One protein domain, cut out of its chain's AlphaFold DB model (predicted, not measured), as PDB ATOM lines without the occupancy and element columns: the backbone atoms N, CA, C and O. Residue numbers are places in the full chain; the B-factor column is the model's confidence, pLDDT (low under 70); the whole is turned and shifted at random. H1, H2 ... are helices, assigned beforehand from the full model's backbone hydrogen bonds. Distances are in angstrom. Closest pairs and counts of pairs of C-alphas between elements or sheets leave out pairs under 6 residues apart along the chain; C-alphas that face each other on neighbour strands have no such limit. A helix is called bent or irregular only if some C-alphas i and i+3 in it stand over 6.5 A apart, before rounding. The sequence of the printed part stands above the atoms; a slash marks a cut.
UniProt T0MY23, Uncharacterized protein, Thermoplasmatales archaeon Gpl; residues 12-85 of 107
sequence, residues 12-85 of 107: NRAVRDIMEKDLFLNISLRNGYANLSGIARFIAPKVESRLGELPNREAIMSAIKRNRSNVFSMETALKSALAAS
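This is residues 12 to 85 of the 107 residues of an uncharacterized protein of Thermoplasmatales archaeon Gpl (UniProt T0MY23). A small body of four helices has an arm sticking out of it: H1, H3 and H4 pack on one another at steep to nearly right angles to make the core, H2 makes a corner with the last part of H1, and residues 76 to 85, nearly the whole of H5, stand free and point away from the body. The printed part has 74 residues, with five named helices in the order H1, H2, H3, H4, H5 and no named strand, and its class is all helix. The whole is only just compact, close to loose, with a radius of gyration of the C-alphas of 13.3 A. Its C-alphas span 44 by 23 by 17 A, an elongated outline; without residues 76 to 85 the body spans 32 by 20 by 16 A.

The printed part begins with H1, residues 12 to 21, whose first C-alpha, that of Asn 12, is at (75.571, 209.667, 115.205); the helix is 14.4 A long from first to last C-alpha. H2 is residues 23 to 30 and 10.6 A long. H3, residues 36 to 51, is the longest helix by residues, with 16, and is 20.4 A long; it begins at C-alpha 36, at (78.745, 198.897, 124.739). H3 is irregular, with C-alphas 42 and 45 standing 7.1 A apart, and it has a kink of 46 degrees near residue 43. H4 is residues 57 to 67 and 15.3 A long. H5 is residues 74 to 84 and 15.2 A long, ending at C-alpha 84, at (61.705, 181.724, 100.580).

H1 is the hub, touching H2, H3 and H4. It touches H2 only at the corner by their link, and only just, with 3 pairs of C-alphas within 8 A; the closest C-alphas are those of Met 19 and Asn 26, 5.8 A apart, and the two helices run opposite ways at a steep tilt of 56 degrees. H1 and H3 touch and are about perpendicular, at 75 degrees, and their closest C-alphas are those of Ala 14 and Val 47, 5.9 A apart. H1 and H4 touch, with the C-alphas of Asn 12 and Ala 63 closest at 4.9 A, and run the same way at a steep tilt of 60 degrees. H3 and H4 touch and are about perpendicular, at 81 degrees; their closest C-alphas are those of Ala 40 and Met 61, 5.8 A apart. The helix packing is mostly crossed: none of these last three pairs is at a shallow tilt. H2 is close to H3 but not clearly touching it, with the C-alphas of Leu 29 and Leu 36 closest at 7.8 A. H2 and H4 are near each other, with 6 pairs of C-alphas within 10 A. H5 is close to H2 but not clearly touching it, the closest C-alphas being those of Leu 23 and Met 74, 7.8 A apart. H5 is apart from H3 and H4, and only just apart from H1, at 8.3 A. In H1, H2, H4 and H5 every O i to N i+4 pair is within hydrogen-bond range; in H3 it is 9 of 12.

The two C-alphas farthest apart are those of Glu 53 and Ala 84, at 43.8 A. The printed part has no cut, and no link is long: those from H1 to H2, H2 to H3 and H3 to H4 are tight, and that from H4 to H5, 6 residues, is short. The mean pLDDT of the printed part is 83.6, and the model's confidence is low, under 70, at residues 70 to 77, of which 74 to 77 belong to H5.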
ATOM      1  N   ASN A  12      76.727 210.555 115.242       89.56
ATOM      2  CA  ASN A  12      75.571 209.667 115.205       89.56
ATOM      3  C   ASN A  12      75.437 208.975 113.843       89.56
ATOM      4  O   ASN A  12      75.304 207.754 113.798       89.56
ATOM      5  N   ARG A  13      75.531 209.732 112.744       89.44
ATOM      6  CA  ARG A  13      75.403 209.174 111.399       89.44
ATOM      7  C   ARG A  13      76.547 208.221 111.058       89.44
ATOM      8  O   ARG A  13      76.285 207.137 110.557       89.44
ATOM      9  N   ALA A  14      77.786 208.561 111.408       90.75
ATOM     10  CA  ALA A  14      78.917 207.655 111.205       90.75
ATOM     11  C   ALA A  14      78.766 206.341 111.985       90.75
ATOM     12  O   ALA A  14      78.994 205.267 111.430       90.75
ATOM     13  N   VAL A  15      78.341 206.411 113.251       90.94
ATOM     14  CA  VAL A  15      78.072 205.221 114.074       90.94
ATOM     15  C   VAL A  15      76.923 204.400 113.489       90.94
ATOM     16  O   VAL A  15      77.042 203.181 113.380       90.94
ATOM     17  N   ARG A  16      75.840 205.057 113.062       89.38
ATOM     18  CA  ARG A  16      74.686 204.409 112.436       89.38
ATOM     19  C   ARG A  16      75.086 203.644 111.177       89.38
ATOM     20  O   ARG A  16      74.788 202.460 111.084       89.38
ATOM     21  N   ASP A  17      75.839 204.264 110.275       88.94
ATOM     22  CA  ASP A  17      76.304 203.616 109.046       88.94
ATOM     23  C   ASP A  17      77.199 202.394 109.312       88.94
ATOM     24  O   ASP A  17      77.254 201.472 108.499       88.94
ATOM     25  N   ILE A  18      77.979 202.402 110.398       89.31
ATOM     26  CA  ILE A  18      78.803 201.250 110.794       89.31
ATOM     27  C   ILE A  18      77.904 200.128 111.322       89.31
ATOM     28  O   ILE A  18      78.090 198.974 110.948       89.31
ATOM     29  N   MET A  19      76.916 200.471 112.151       87.75
ATOM     30  CA  MET A  19      75.960 199.519 112.724       87.75
ATOM     31  C   MET A  19      74.998 198.924 111.689       87.75
ATOM     32  O   MET A  19      74.573 197.784 111.847       87.75
ATOM     33  N   GLU A  20      74.628 199.672 110.650       84.50
ATOM     34  CA  GLU A  20      73.740 199.195 109.579       84.50
ATOM     35  C   GLU A  20      74.451 198.241 108.611       84.50
ATOM     36  O   GLU A  20      73.813 197.363 108.038       84.50
ATOM     37  N   LYS A  21      75.772 198.381 108.446       87.00
ATOM     38  CA  LYS A  21      76.575 197.493 107.591       87.00
ATOM     39  C   LYS A  21      76.888 196.142 108.238       87.00
ATOM     40  O   LYS A  21      77.187 195.195 107.518       87.00
ATOM     41  N   ASP A  22      76.853 196.054 109.566       87.12
ATOM     42  CA  ASP A  22      77.190 194.842 110.317       87.12
ATOM     43  C   ASP A  22      75.951 194.272 111.015       87.12
ATOM     44  O   ASP A  22      75.546 194.723 112.089       87.12
ATOM     45  N   LEU A  23      75.358 193.251 110.393       82.31
ATOM     46  CA  LEU A  23      74.166 192.573 110.895       82.31
ATOM     47  C   LEU A  23      74.382 191.946 112.279       82.31
ATOM     48  O   LEU A  23      73.499 192.026 113.133       82.31
ATOM     49  N   PHE A  24      75.538 191.329 112.526       84.56
ATOM     50  CA  PHE A  24      75.790 190.629 113.785       84.56
ATOM     51  C   PHE A  24      75.966 191.617 114.934       84.56
ATOM     52  O   PHE A  24      75.391 191.426 116.010       84.56
ATOM     53  N   LEU A  25      76.699 192.708 114.693       87.38
ATOM     54  CA  LEU A  25      76.806 193.817 115.638       87.38
ATOM     55  C   LEU A  25      75.423 194.382 115.969       87.38
ATOM     56  O   LEU A  25      75.118 194.654 117.131       87.38
ATOM     57  N   ASN A  26      74.575 194.508 114.953       84.31
ATOM     58  CA  ASN A  26      73.214 194.989 115.093       84.31
ATOM     59  C   ASN A  26      72.358 194.119 116.019       84.31
ATOM     60  O   ASN A  26      71.821 194.599 117.019       84.31
ATOM     61  N   ILE A  27      72.293 192.822 115.709       82.25
ATOM     62  CA  ILE A  27      71.537 191.826 116.472       82.25
ATOM     63  C   ILE A  27      72.046 191.781 117.918       82.25
ATOM     64  O   ILE A  27      71.254 191.777 118.860       82.25
ATOM     65  N   SER A  28      73.366 191.830 118.104       86.62
ATOM     66  CA  SER A  28      73.997 191.815 119.428       86.62
ATOM     67  C   SER A  28      73.631 193.050 120.255       86.62
ATOM     68  O   SER A  28      73.321 192.933 121.442       86.62
ATOM     69  N   LEU A  29      73.651 194.240 119.642       87.06
ATOM     70  CA  LEU A  29      73.297 195.503 120.295       87.06
ATOM     71  C   LEU A  29      71.812 195.572 120.661       87.06
ATOM     72  O   LEU A  29      71.475 196.088 121.728       87.06
ATOM     73  N   ARG A  30      70.937 195.043 119.803       82.81
ATOM     74  CA  ARG A  30      69.492 195.007 120.044       82.81
ATOM     75  C   ARG A  30      69.117 194.047 121.171       82.81
ATOM     76  O   ARG A  30      68.324 194.413 122.031       82.81
ATOM     77  N   ASN A  31      69.713 192.857 121.187       83.12
ATOM     78  CA  ASN A  31      69.426 191.830 122.192       83.12
ATOM     79  C   ASN A  31      70.173 192.051 123.517       83.12
ATOM     80  O   ASN A  31      69.996 191.289 124.461       83.12
ATOM     81  N   GLY A  32      71.017 193.086 123.603       83.50
ATOM     82  CA  GLY A  32      71.752 193.412 124.825       83.50
ATOM     83  C   GLY A  32      72.914 192.464 125.137       83.50
ATOM     84  O   GLY A  32      73.475 192.543 126.225       83.50
ATOM     85  N   TYR A  33      73.318 191.607 124.195       83.06
ATOM     86  CA  TYR A  33      74.472 190.712 124.353       83.06
ATOM     87  C   TYR A  33      75.814 191.443 124.256       83.06
ATOM     88  O   TYR A  33      76.861 190.906 124.608       83.06
ATOM     89  N   ALA A  34      75.798 192.673 123.751       85.00
ATOM     90  CA  ALA A  34      77.002 193.386 123.381       85.00
ATOM     91  C   ALA A  34      77.485 194.349 124.477       85.00
ATOM     92  O   ALA A  34      76.748 195.223 124.942       85.00
ATOM     93  N   ASN A  35      78.769 194.261 124.837       90.62
ATOM     94  CA  ASN A  35      79.402 195.233 125.724       90.62
ATOM     95  C   ASN A  35      79.575 196.577 124.997       90.62
ATOM     96  O   ASN A  35      80.473 196.736 124.166       90.62
ATOM     97  N   LEU A  36      78.750 197.566 125.359       88.75
ATOM     98  CA  LEU A  36      78.745 198.897 124.739       88.75
ATOM     99  C   LEU A  36      80.113 199.588 124.792       88.75
ATOM    100  O   LEU A  36      80.519 200.224 123.822       88.75
ATOM    101  N   SER A  37      80.840 199.448 125.902       89.06
ATOM    102  CA  SER A  37      82.168 200.054 126.051       89.06
ATOM    103  C   SER A  37      83.218 199.353 125.184       89.06
ATOM    104  O   SER A  37      84.125 199.999 124.660       89.06
ATOM    105  N   GLY A  38      83.102 198.032 125.020       90.81
ATOM    106  CA  GLY A  38      83.953 197.245 124.130       90.81
ATOM    107  C   GLY A  38      83.721 197.631 122.672       90.81
ATOM    108  O   GLY A  38      84.667 197.946 121.958       90.81
ATOM    109  N   ILE A  39      82.452 197.729 122.271       91.50
ATOM    110  CA  ILE A  39      82.071 198.157 120.922       91.50
ATOM    111  C   ILE A  39      82.516 199.586 120.649       91.50
ATOM    112  O   ILE A  39      83.059 199.837 119.583       91.50
ATOM    113  N   ALA A  40      82.347 200.512 121.595       91.62
ATOM    114  CA  ALA A  40      82.790 201.892 121.416       91.62
ATOM    115  C   ALA A  40      84.290 201.974 121.085       91.62
ATOM    116  O   ALA A  40      84.668 202.716 120.183       91.62
ATOM    117  N   ARG A  41      85.134 201.171 121.752       91.44
ATOM    118  CA  ARG A  41      86.574 201.074 121.442       91.44
ATOM    119  C   ARG A  41      86.829 200.432 120.080       91.44
ATOM    120  O   ARG A  41      87.682 200.903 119.341       91.44
ATOM    121  N   PHE A  42      86.075 199.388 119.742       91.44
ATOM    122  CA  PHE A  42      86.201 198.690 118.463       91.44
ATOM    123  C   PHE A  42      85.814 199.566 117.262       91.44
ATOM    124  O   PHE A  42      86.470 199.519 116.223       91.44
ATOM    125  N   ILE A  43      84.757 200.377 117.384       90.88
ATOM    126  CA  ILE A  43      84.282 201.229 116.285       90.88
ATOM    127  C   ILE A  43      84.986 202.583 116.226       90.88
ATOM    128  O   ILE A  43      84.970 203.193 115.163       90.88
ATOM    129  N   ALA A  44      85.612 203.046 117.313       91.00
ATOM    130  CA  ALA A  44      86.330 204.322 117.373       91.00
ATOM    131  C   ALA A  44      87.251 204.588 116.163       91.00
ATOM    132  O   ALA A  44      87.027 205.600 115.502       91.00
ATOM    133  N   PRO A  45      88.178 203.685 115.773       92.19
ATOM    134  CA  PRO A  45      89.038 203.919 114.607       92.19
ATOM    135  C   PRO A  45      88.257 203.999 113.282       92.19
ATOM    136  O   PRO A  45      88.655 204.698 112.354       92.19
ATOM    137  N   LYS A  46      87.110 203.312 113.177       90.94
ATOM    138  CA  LYS A  46      86.234 203.367 111.991       90.94
ATOM    139  C   LYS A  46      85.397 204.647 111.936       90.94
ATOM    140  O   LYS A  46      84.961 205.050 110.863       90.94
ATOM    141  N   VAL A  47      85.096 205.234 113.093       90.56
ATOM    142  CA  VAL A  47      84.396 206.517 113.196       90.56
ATOM    143  C   VAL A  47      85.374 207.650 112.894       90.56
ATOM    144  O   VAL A  47      85.045 208.526 112.101       90.56
ATOM    145  N   GLU A  48      86.586 207.583 113.441       90.62
ATOM    146  CA  GLU A  48      87.670 208.531 113.174       90.62
ATOM    147  C   GLU A  48      88.013 208.603 111.685       90.62
ATOM    148  O   GLU A  48      88.028 209.688 111.114       90.62
ATOM    149  N   SER A  49      88.165 207.458 111.012       89.44
ATOM    150  CA  SER A  49      88.450 207.437 109.571       89.44
ATOM    151  C   SER A  49      87.346 208.055 108.705       89.44
ATOM    152  O   SER A  49      87.607 208.463 107.576       89.44
ATOM    153  N   ARG A  50      86.111 208.141 109.218       86.94
ATOM    154  CA  ARG A  50      84.978 208.771 108.522       86.94
ATOM    155  C   ARG A  50      84.821 210.255 108.830       86.94
ATOM    156  O   ARG A  50      84.325 210.976 107.972       86.94
ATOM    157  N   LEU A  51      85.160 210.688 110.044       86.31
ATOM    158  CA  LEU A  51      85.026 212.086 110.466       86.31
ATOM    159  C   LEU A  51      86.304 212.904 110.234       86.31
ATOM    160  O   LEU A  51      86.222 214.123 110.159       86.31
ATOM    161  N   GLY A  52      87.463 212.253 110.114       83.69
ATOM    162  CA  GLY A  52      88.770 212.914 110.074       83.69
ATOM    163  C   GLY A  52      89.276 213.368 111.449       83.69
ATOM    164  O   GLY A  52      90.362 213.925 111.542       83.69
ATOM    165  N   GLU A  53      88.510 213.114 112.510       85.12
ATOM    166  CA  GLU A  53      88.862 213.394 113.901       85.12
ATOM    167  C   GLU A  53      88.310 212.299 114.816       85.12
ATOM    168  O   GLU A  53      87.281 211.689 114.510       85.12
ATOM    169  N   LEU A  54      88.977 212.057 115.949       83.25
ATOM    170  CA  LEU A  54      88.517 211.101 116.953       83.25
ATOM    171  C   LEU A  54      87.458 211.761 117.856       83.25
ATOM    172  O   LEU A  54      87.795 212.617 118.680       83.25
ATOM    173  N   PRO A  55      86.178 211.358 117.775       81.62
ATOM    174  CA  PRO A  55      85.159 211.911 118.645       81.62
ATOM    175  C   PRO A  55      85.294 211.366 120.069       81.62
ATOM    176  O   PRO A  55      85.755 210.245 120.294       81.62
ATOM    177  N   ASN A  56      84.806 212.137 121.045       90.19
ATOM    178  CA  ASN A  56      84.762 211.715 122.443       90.19
ATOM    179  C   ASN A  56      84.089 210.332 122.578       90.19
ATOM    180  O   ASN A  56      82.994 210.100 122.058       90.19
ATOM    181  N   ARG A  57      84.719 209.419 123.327       89.12
ATOM    182  CA  ARG A  57      84.212 208.061 123.577       89.12
ATOM    183  C   ARG A  57      82.785 208.055 124.133       89.12
ATOM    184  O   ARG A  57      81.991 207.193 123.760       89.12
ATOM    185  N   GLU A  58      82.437 209.028 124.972       90.31
ATOM    186  CA  GLU A  58      81.079 209.183 125.508       90.31
ATOM    187  C   GLU A  58      80.066 209.567 124.420       90.31
ATOM    188  O   GLU A  58      78.931 209.084 124.420       90.31
ATOM    189  N   ALA A  59      80.481 210.368 123.433       90.69
ATOM    190  CA  ALA A  59      79.646 210.712 122.284       90.69
ATOM    191  C   ALA A  59      79.383 209.483 121.402       90.69
ATOM    192  O   ALA A  59      78.241 209.252 120.999       90.69
ATOM    193  N   ILE A  60      80.406 208.651 121.175       91.69
ATOM    194  CA  ILE A  60      80.271 207.369 120.468       91.69
ATOM    195  C   ILE A  60      79.316 206.446 121.234       91.69
ATOM    196  O   ILE A  60      78.370 205.912 120.657       91.69
ATOM    197  N   MET A  61      79.498 206.298 122.546       92.25
ATOM    198  CA  MET A  61      78.646 205.442 123.373       92.25
ATOM    199  C   MET A  61      77.187 205.924 123.404       92.25
ATOM    200  O   MET A  61      76.265 205.114 123.315       92.25
ATOM    201  N   SER A  62      76.963 207.237 123.476       91.94
ATOM    202  CA  SER A  62      75.632 207.845 123.381       91.94
ATOM    203  C   SER A  62      74.991 207.600 122.011       91.94
ATOM    204  O   SER A  62      73.821 207.217 121.934       91.94
ATOM    205  N   ALA A  63      75.758 207.732 120.926       91.56
ATOM    206  CA  ALA A  63      75.296 207.426 119.575       91.56
ATOM    207  C   ALA A  63      74.904 205.947 119.418       91.56
ATOM    208  O   ALA A  63      73.827 205.664 118.896       91.56
ATOM    209  N   ILE A  64      75.714 205.010 119.928       90.50
ATOM    210  CA  ILE A  64      75.377 203.576 119.934       90.50
ATOM    211  C   ILE A  64      74.061 203.348 120.692       90.50
ATOM    212  O   ILE A  64      73.150 202.704 120.175       90.50
ATOM    213  N   LYS A  65      73.928 203.915 121.901       89.12
ATOM    214  CA  LYS A  65      72.720 203.771 122.732       89.12
ATOM    215  C   LYS A  65      71.465 204.294 122.035       89.12
ATOM    216  O   LYS A  65      70.427 203.651 122.129       89.12
ATOM    217  N   ARG A  66      71.552 205.432 121.342       86.62
ATOM    218  CA  ARG A  66      70.428 206.021 120.593       86.62
ATOM    219  C   ARG A  66      70.047 205.191 119.371       86.62
ATOM    220  O   ARG A  66      68.868 205.068 119.065       86.62
ATOM    221  N   ASN A  67      71.033 204.611 118.691       85.81
ATOM    222  CA  ASN A  67      70.788 203.815 117.495       85.81
ATOM    223  C   ASN A  67      70.326 202.386 117.808       85.81
ATOM    224  O   ASN A  67      69.657 201.800 116.968       85.81
ATOM    225  N   ARG A  68      70.581 201.847 119.011       78.94
ATOM    226  CA  ARG A  68      70.216 200.467 119.397       78.94
ATOM    227  C   ARG A  68      68.741 200.102 119.157       78.94
ATOM    228  O   ARG A  68      68.441 198.949 118.882       78.94
ATOM    229  N   SER A  69      67.826 201.063 119.311       70.69
ATOM    230  CA  SER A  69      66.376 200.861 119.174       70.69
ATOM    231  C   SER A  69      65.856 201.187 117.778       70.69
ATOM    232  O   SER A  69      64.732 200.824 117.453       70.69
ATOM    233  N   ASN A  70      66.650 201.902 116.981       64.56
ATOM    234  CA  ASN A  70      66.217 202.512 115.731       64.56
ATOM    235  C   ASN A  70      66.772 201.793 114.498       64.56
ATOM    236  O   ASN A  70      66.685 202.318 113.388       64.56
ATOM    237  N   VAL A  71      67.368 200.611 114.679       56.78
ATOM    238  CA  VAL A  71      67.827 199.827 113.541       56.78
ATOM    239  C   VAL A  71      66.713 198.912 113.063       56.78
ATOM    240  O   VAL A  71      66.349 197.948 113.732       56.78
ATOM    241  N   PHE A  72      66.178 199.226 111.888       61.88
ATOM    242  CA  PHE A  72      65.163 198.424 111.224       61.88
ATOM    243  C   PHE A  72      65.408 198.374 109.714       61.88
ATOM    244  O   PHE A  72      65.642 199.406 109.087       61.88
ATOM    245  N   SER A  73      65.352 197.154 109.160       57.28
ATOM    246  CA  SER A  73      64.874 196.768 107.808       57.28
ATOM    247  C   SER A  73      65.563 195.497 107.295       57.28
ATOM    248  O   SER A  73      64.915 194.673 106.651       57.28
ATOM    249  N   MET A  74      66.845 195.290 107.625       58.84
ATOM    250  CA  MET A  74      67.610 194.162 107.078       58.84
ATOM    251  C   MET A  74      67.128 192.810 107.617       58.84
ATOM    252  O   MET A  74      67.063 191.848 106.863       58.84
ATOM    253  N   GLU A  75      66.714 192.737 108.887       64.44
ATOM    254  CA  GLU A  75      66.173 191.501 109.470       64.44
ATOM    255  C   GLU A  75      64.904 191.035 108.744       64.44
ATOM    256  O   GLU A  75      64.755 189.846 108.498       64.44
ATOM    257  N   THR A  76      64.005 191.944 108.361       67.62
ATOM    258  CA  THR A  76      62.760 191.581 107.666       67.62
ATOM    259  C   THR A  76      63.035 191.060 106.259       67.62
ATOM    260  O   THR A  76      62.486 190.030 105.878       67.62
ATOM    261  N   ALA A  77      63.914 191.733 105.509       68.75
ATOM    262  CA  ALA A  77      64.319 191.298 104.172       68.75
ATOM    263  C   ALA A  77      65.117 189.984 104.206       68.75
ATOM    264  O   ALA A  77      64.946 189.117 103.353       68.75
ATOM    265  N   LEU A  78      65.963 189.800 105.221       71.69
ATOM    266  CA  LEU A  78      66.682 188.549 105.425       71.69
ATOM    267  C   LEU A  78      65.727 187.425 105.836       71.69
ATOM    268  O   LEU A  78      65.818 186.332 105.294       71.69
ATOM    269  N   LYS A  79      64.780 187.684 106.744       72.69
ATOM    270  CA  LYS A  79      63.753 186.711 107.139       72.69
ATOM    271  C   LYS A  79      62.891 186.289 105.957       72.69
ATOM    272  O   LYS A  79      62.599 185.107 105.846       72.69
ATOM    273  N   SER A  80      62.506 187.207 105.071       75.06
ATOM    274  CA  SER A  80      61.737 186.846 103.877       75.06
ATOM    275  C   SER A  80      62.567 186.030 102.885       75.06
ATOM    276  O   SER A  80      62.072 185.030 102.371       75.06
ATOM    277  N   ALA A  81      63.839 186.383 102.672       77.75
ATOM    278  CA  ALA A  81      64.754 185.601 101.841       77.75
ATOM    279  C   ALA A  81      65.024 184.199 102.425       77.75
ATOM    280  O   ALA A  81      65.042 183.212 101.690       77.75
ATOM    281  N   LEU A  82      65.175 184.094 103.749       77.25
ATOM    282  CA  LEU A  82      65.325 182.826 104.470       77.25
ATOM    283  C   LEU A  82      64.039 181.989 104.436       77.25
ATOM    284  O   LEU A  82      64.096 180.778 104.274       77.25
ATOM    285  N   ALA A  83      62.870 182.620 104.533       75.88
ATOM    286  CA  ALA A  83      61.586 181.933 104.407       75.88
ATOM    287  C   ALA A  83      61.309 181.432 102.986       75.88
ATOM    288  O   ALA A  83      60.655 180.406 102.816       75.88
ATOM    289  N   ALA A  84      61.814 182.134 101.973       77.50
ATOM    290  CA  ALA A  84      61.705 181.724 100.580       77.50
ATOM    291  C   ALA A  84      62.754 180.680 100.163       77.50
ATOM    292  O   ALA A  84      62.617 180.081  99.099       77.50
ATOM    293  N   SER A  85      63.808 180.463 100.957       74.00
ATOM    294  CA  SER A  85      64.860 179.508 100.611       74.00
ATOM    295  C   SER A  85      64.513 178.097 101.079       74.00
ATOM    296  O   SER A  85      64.041 177.856 102.188       74.00
TER     297      SER A  85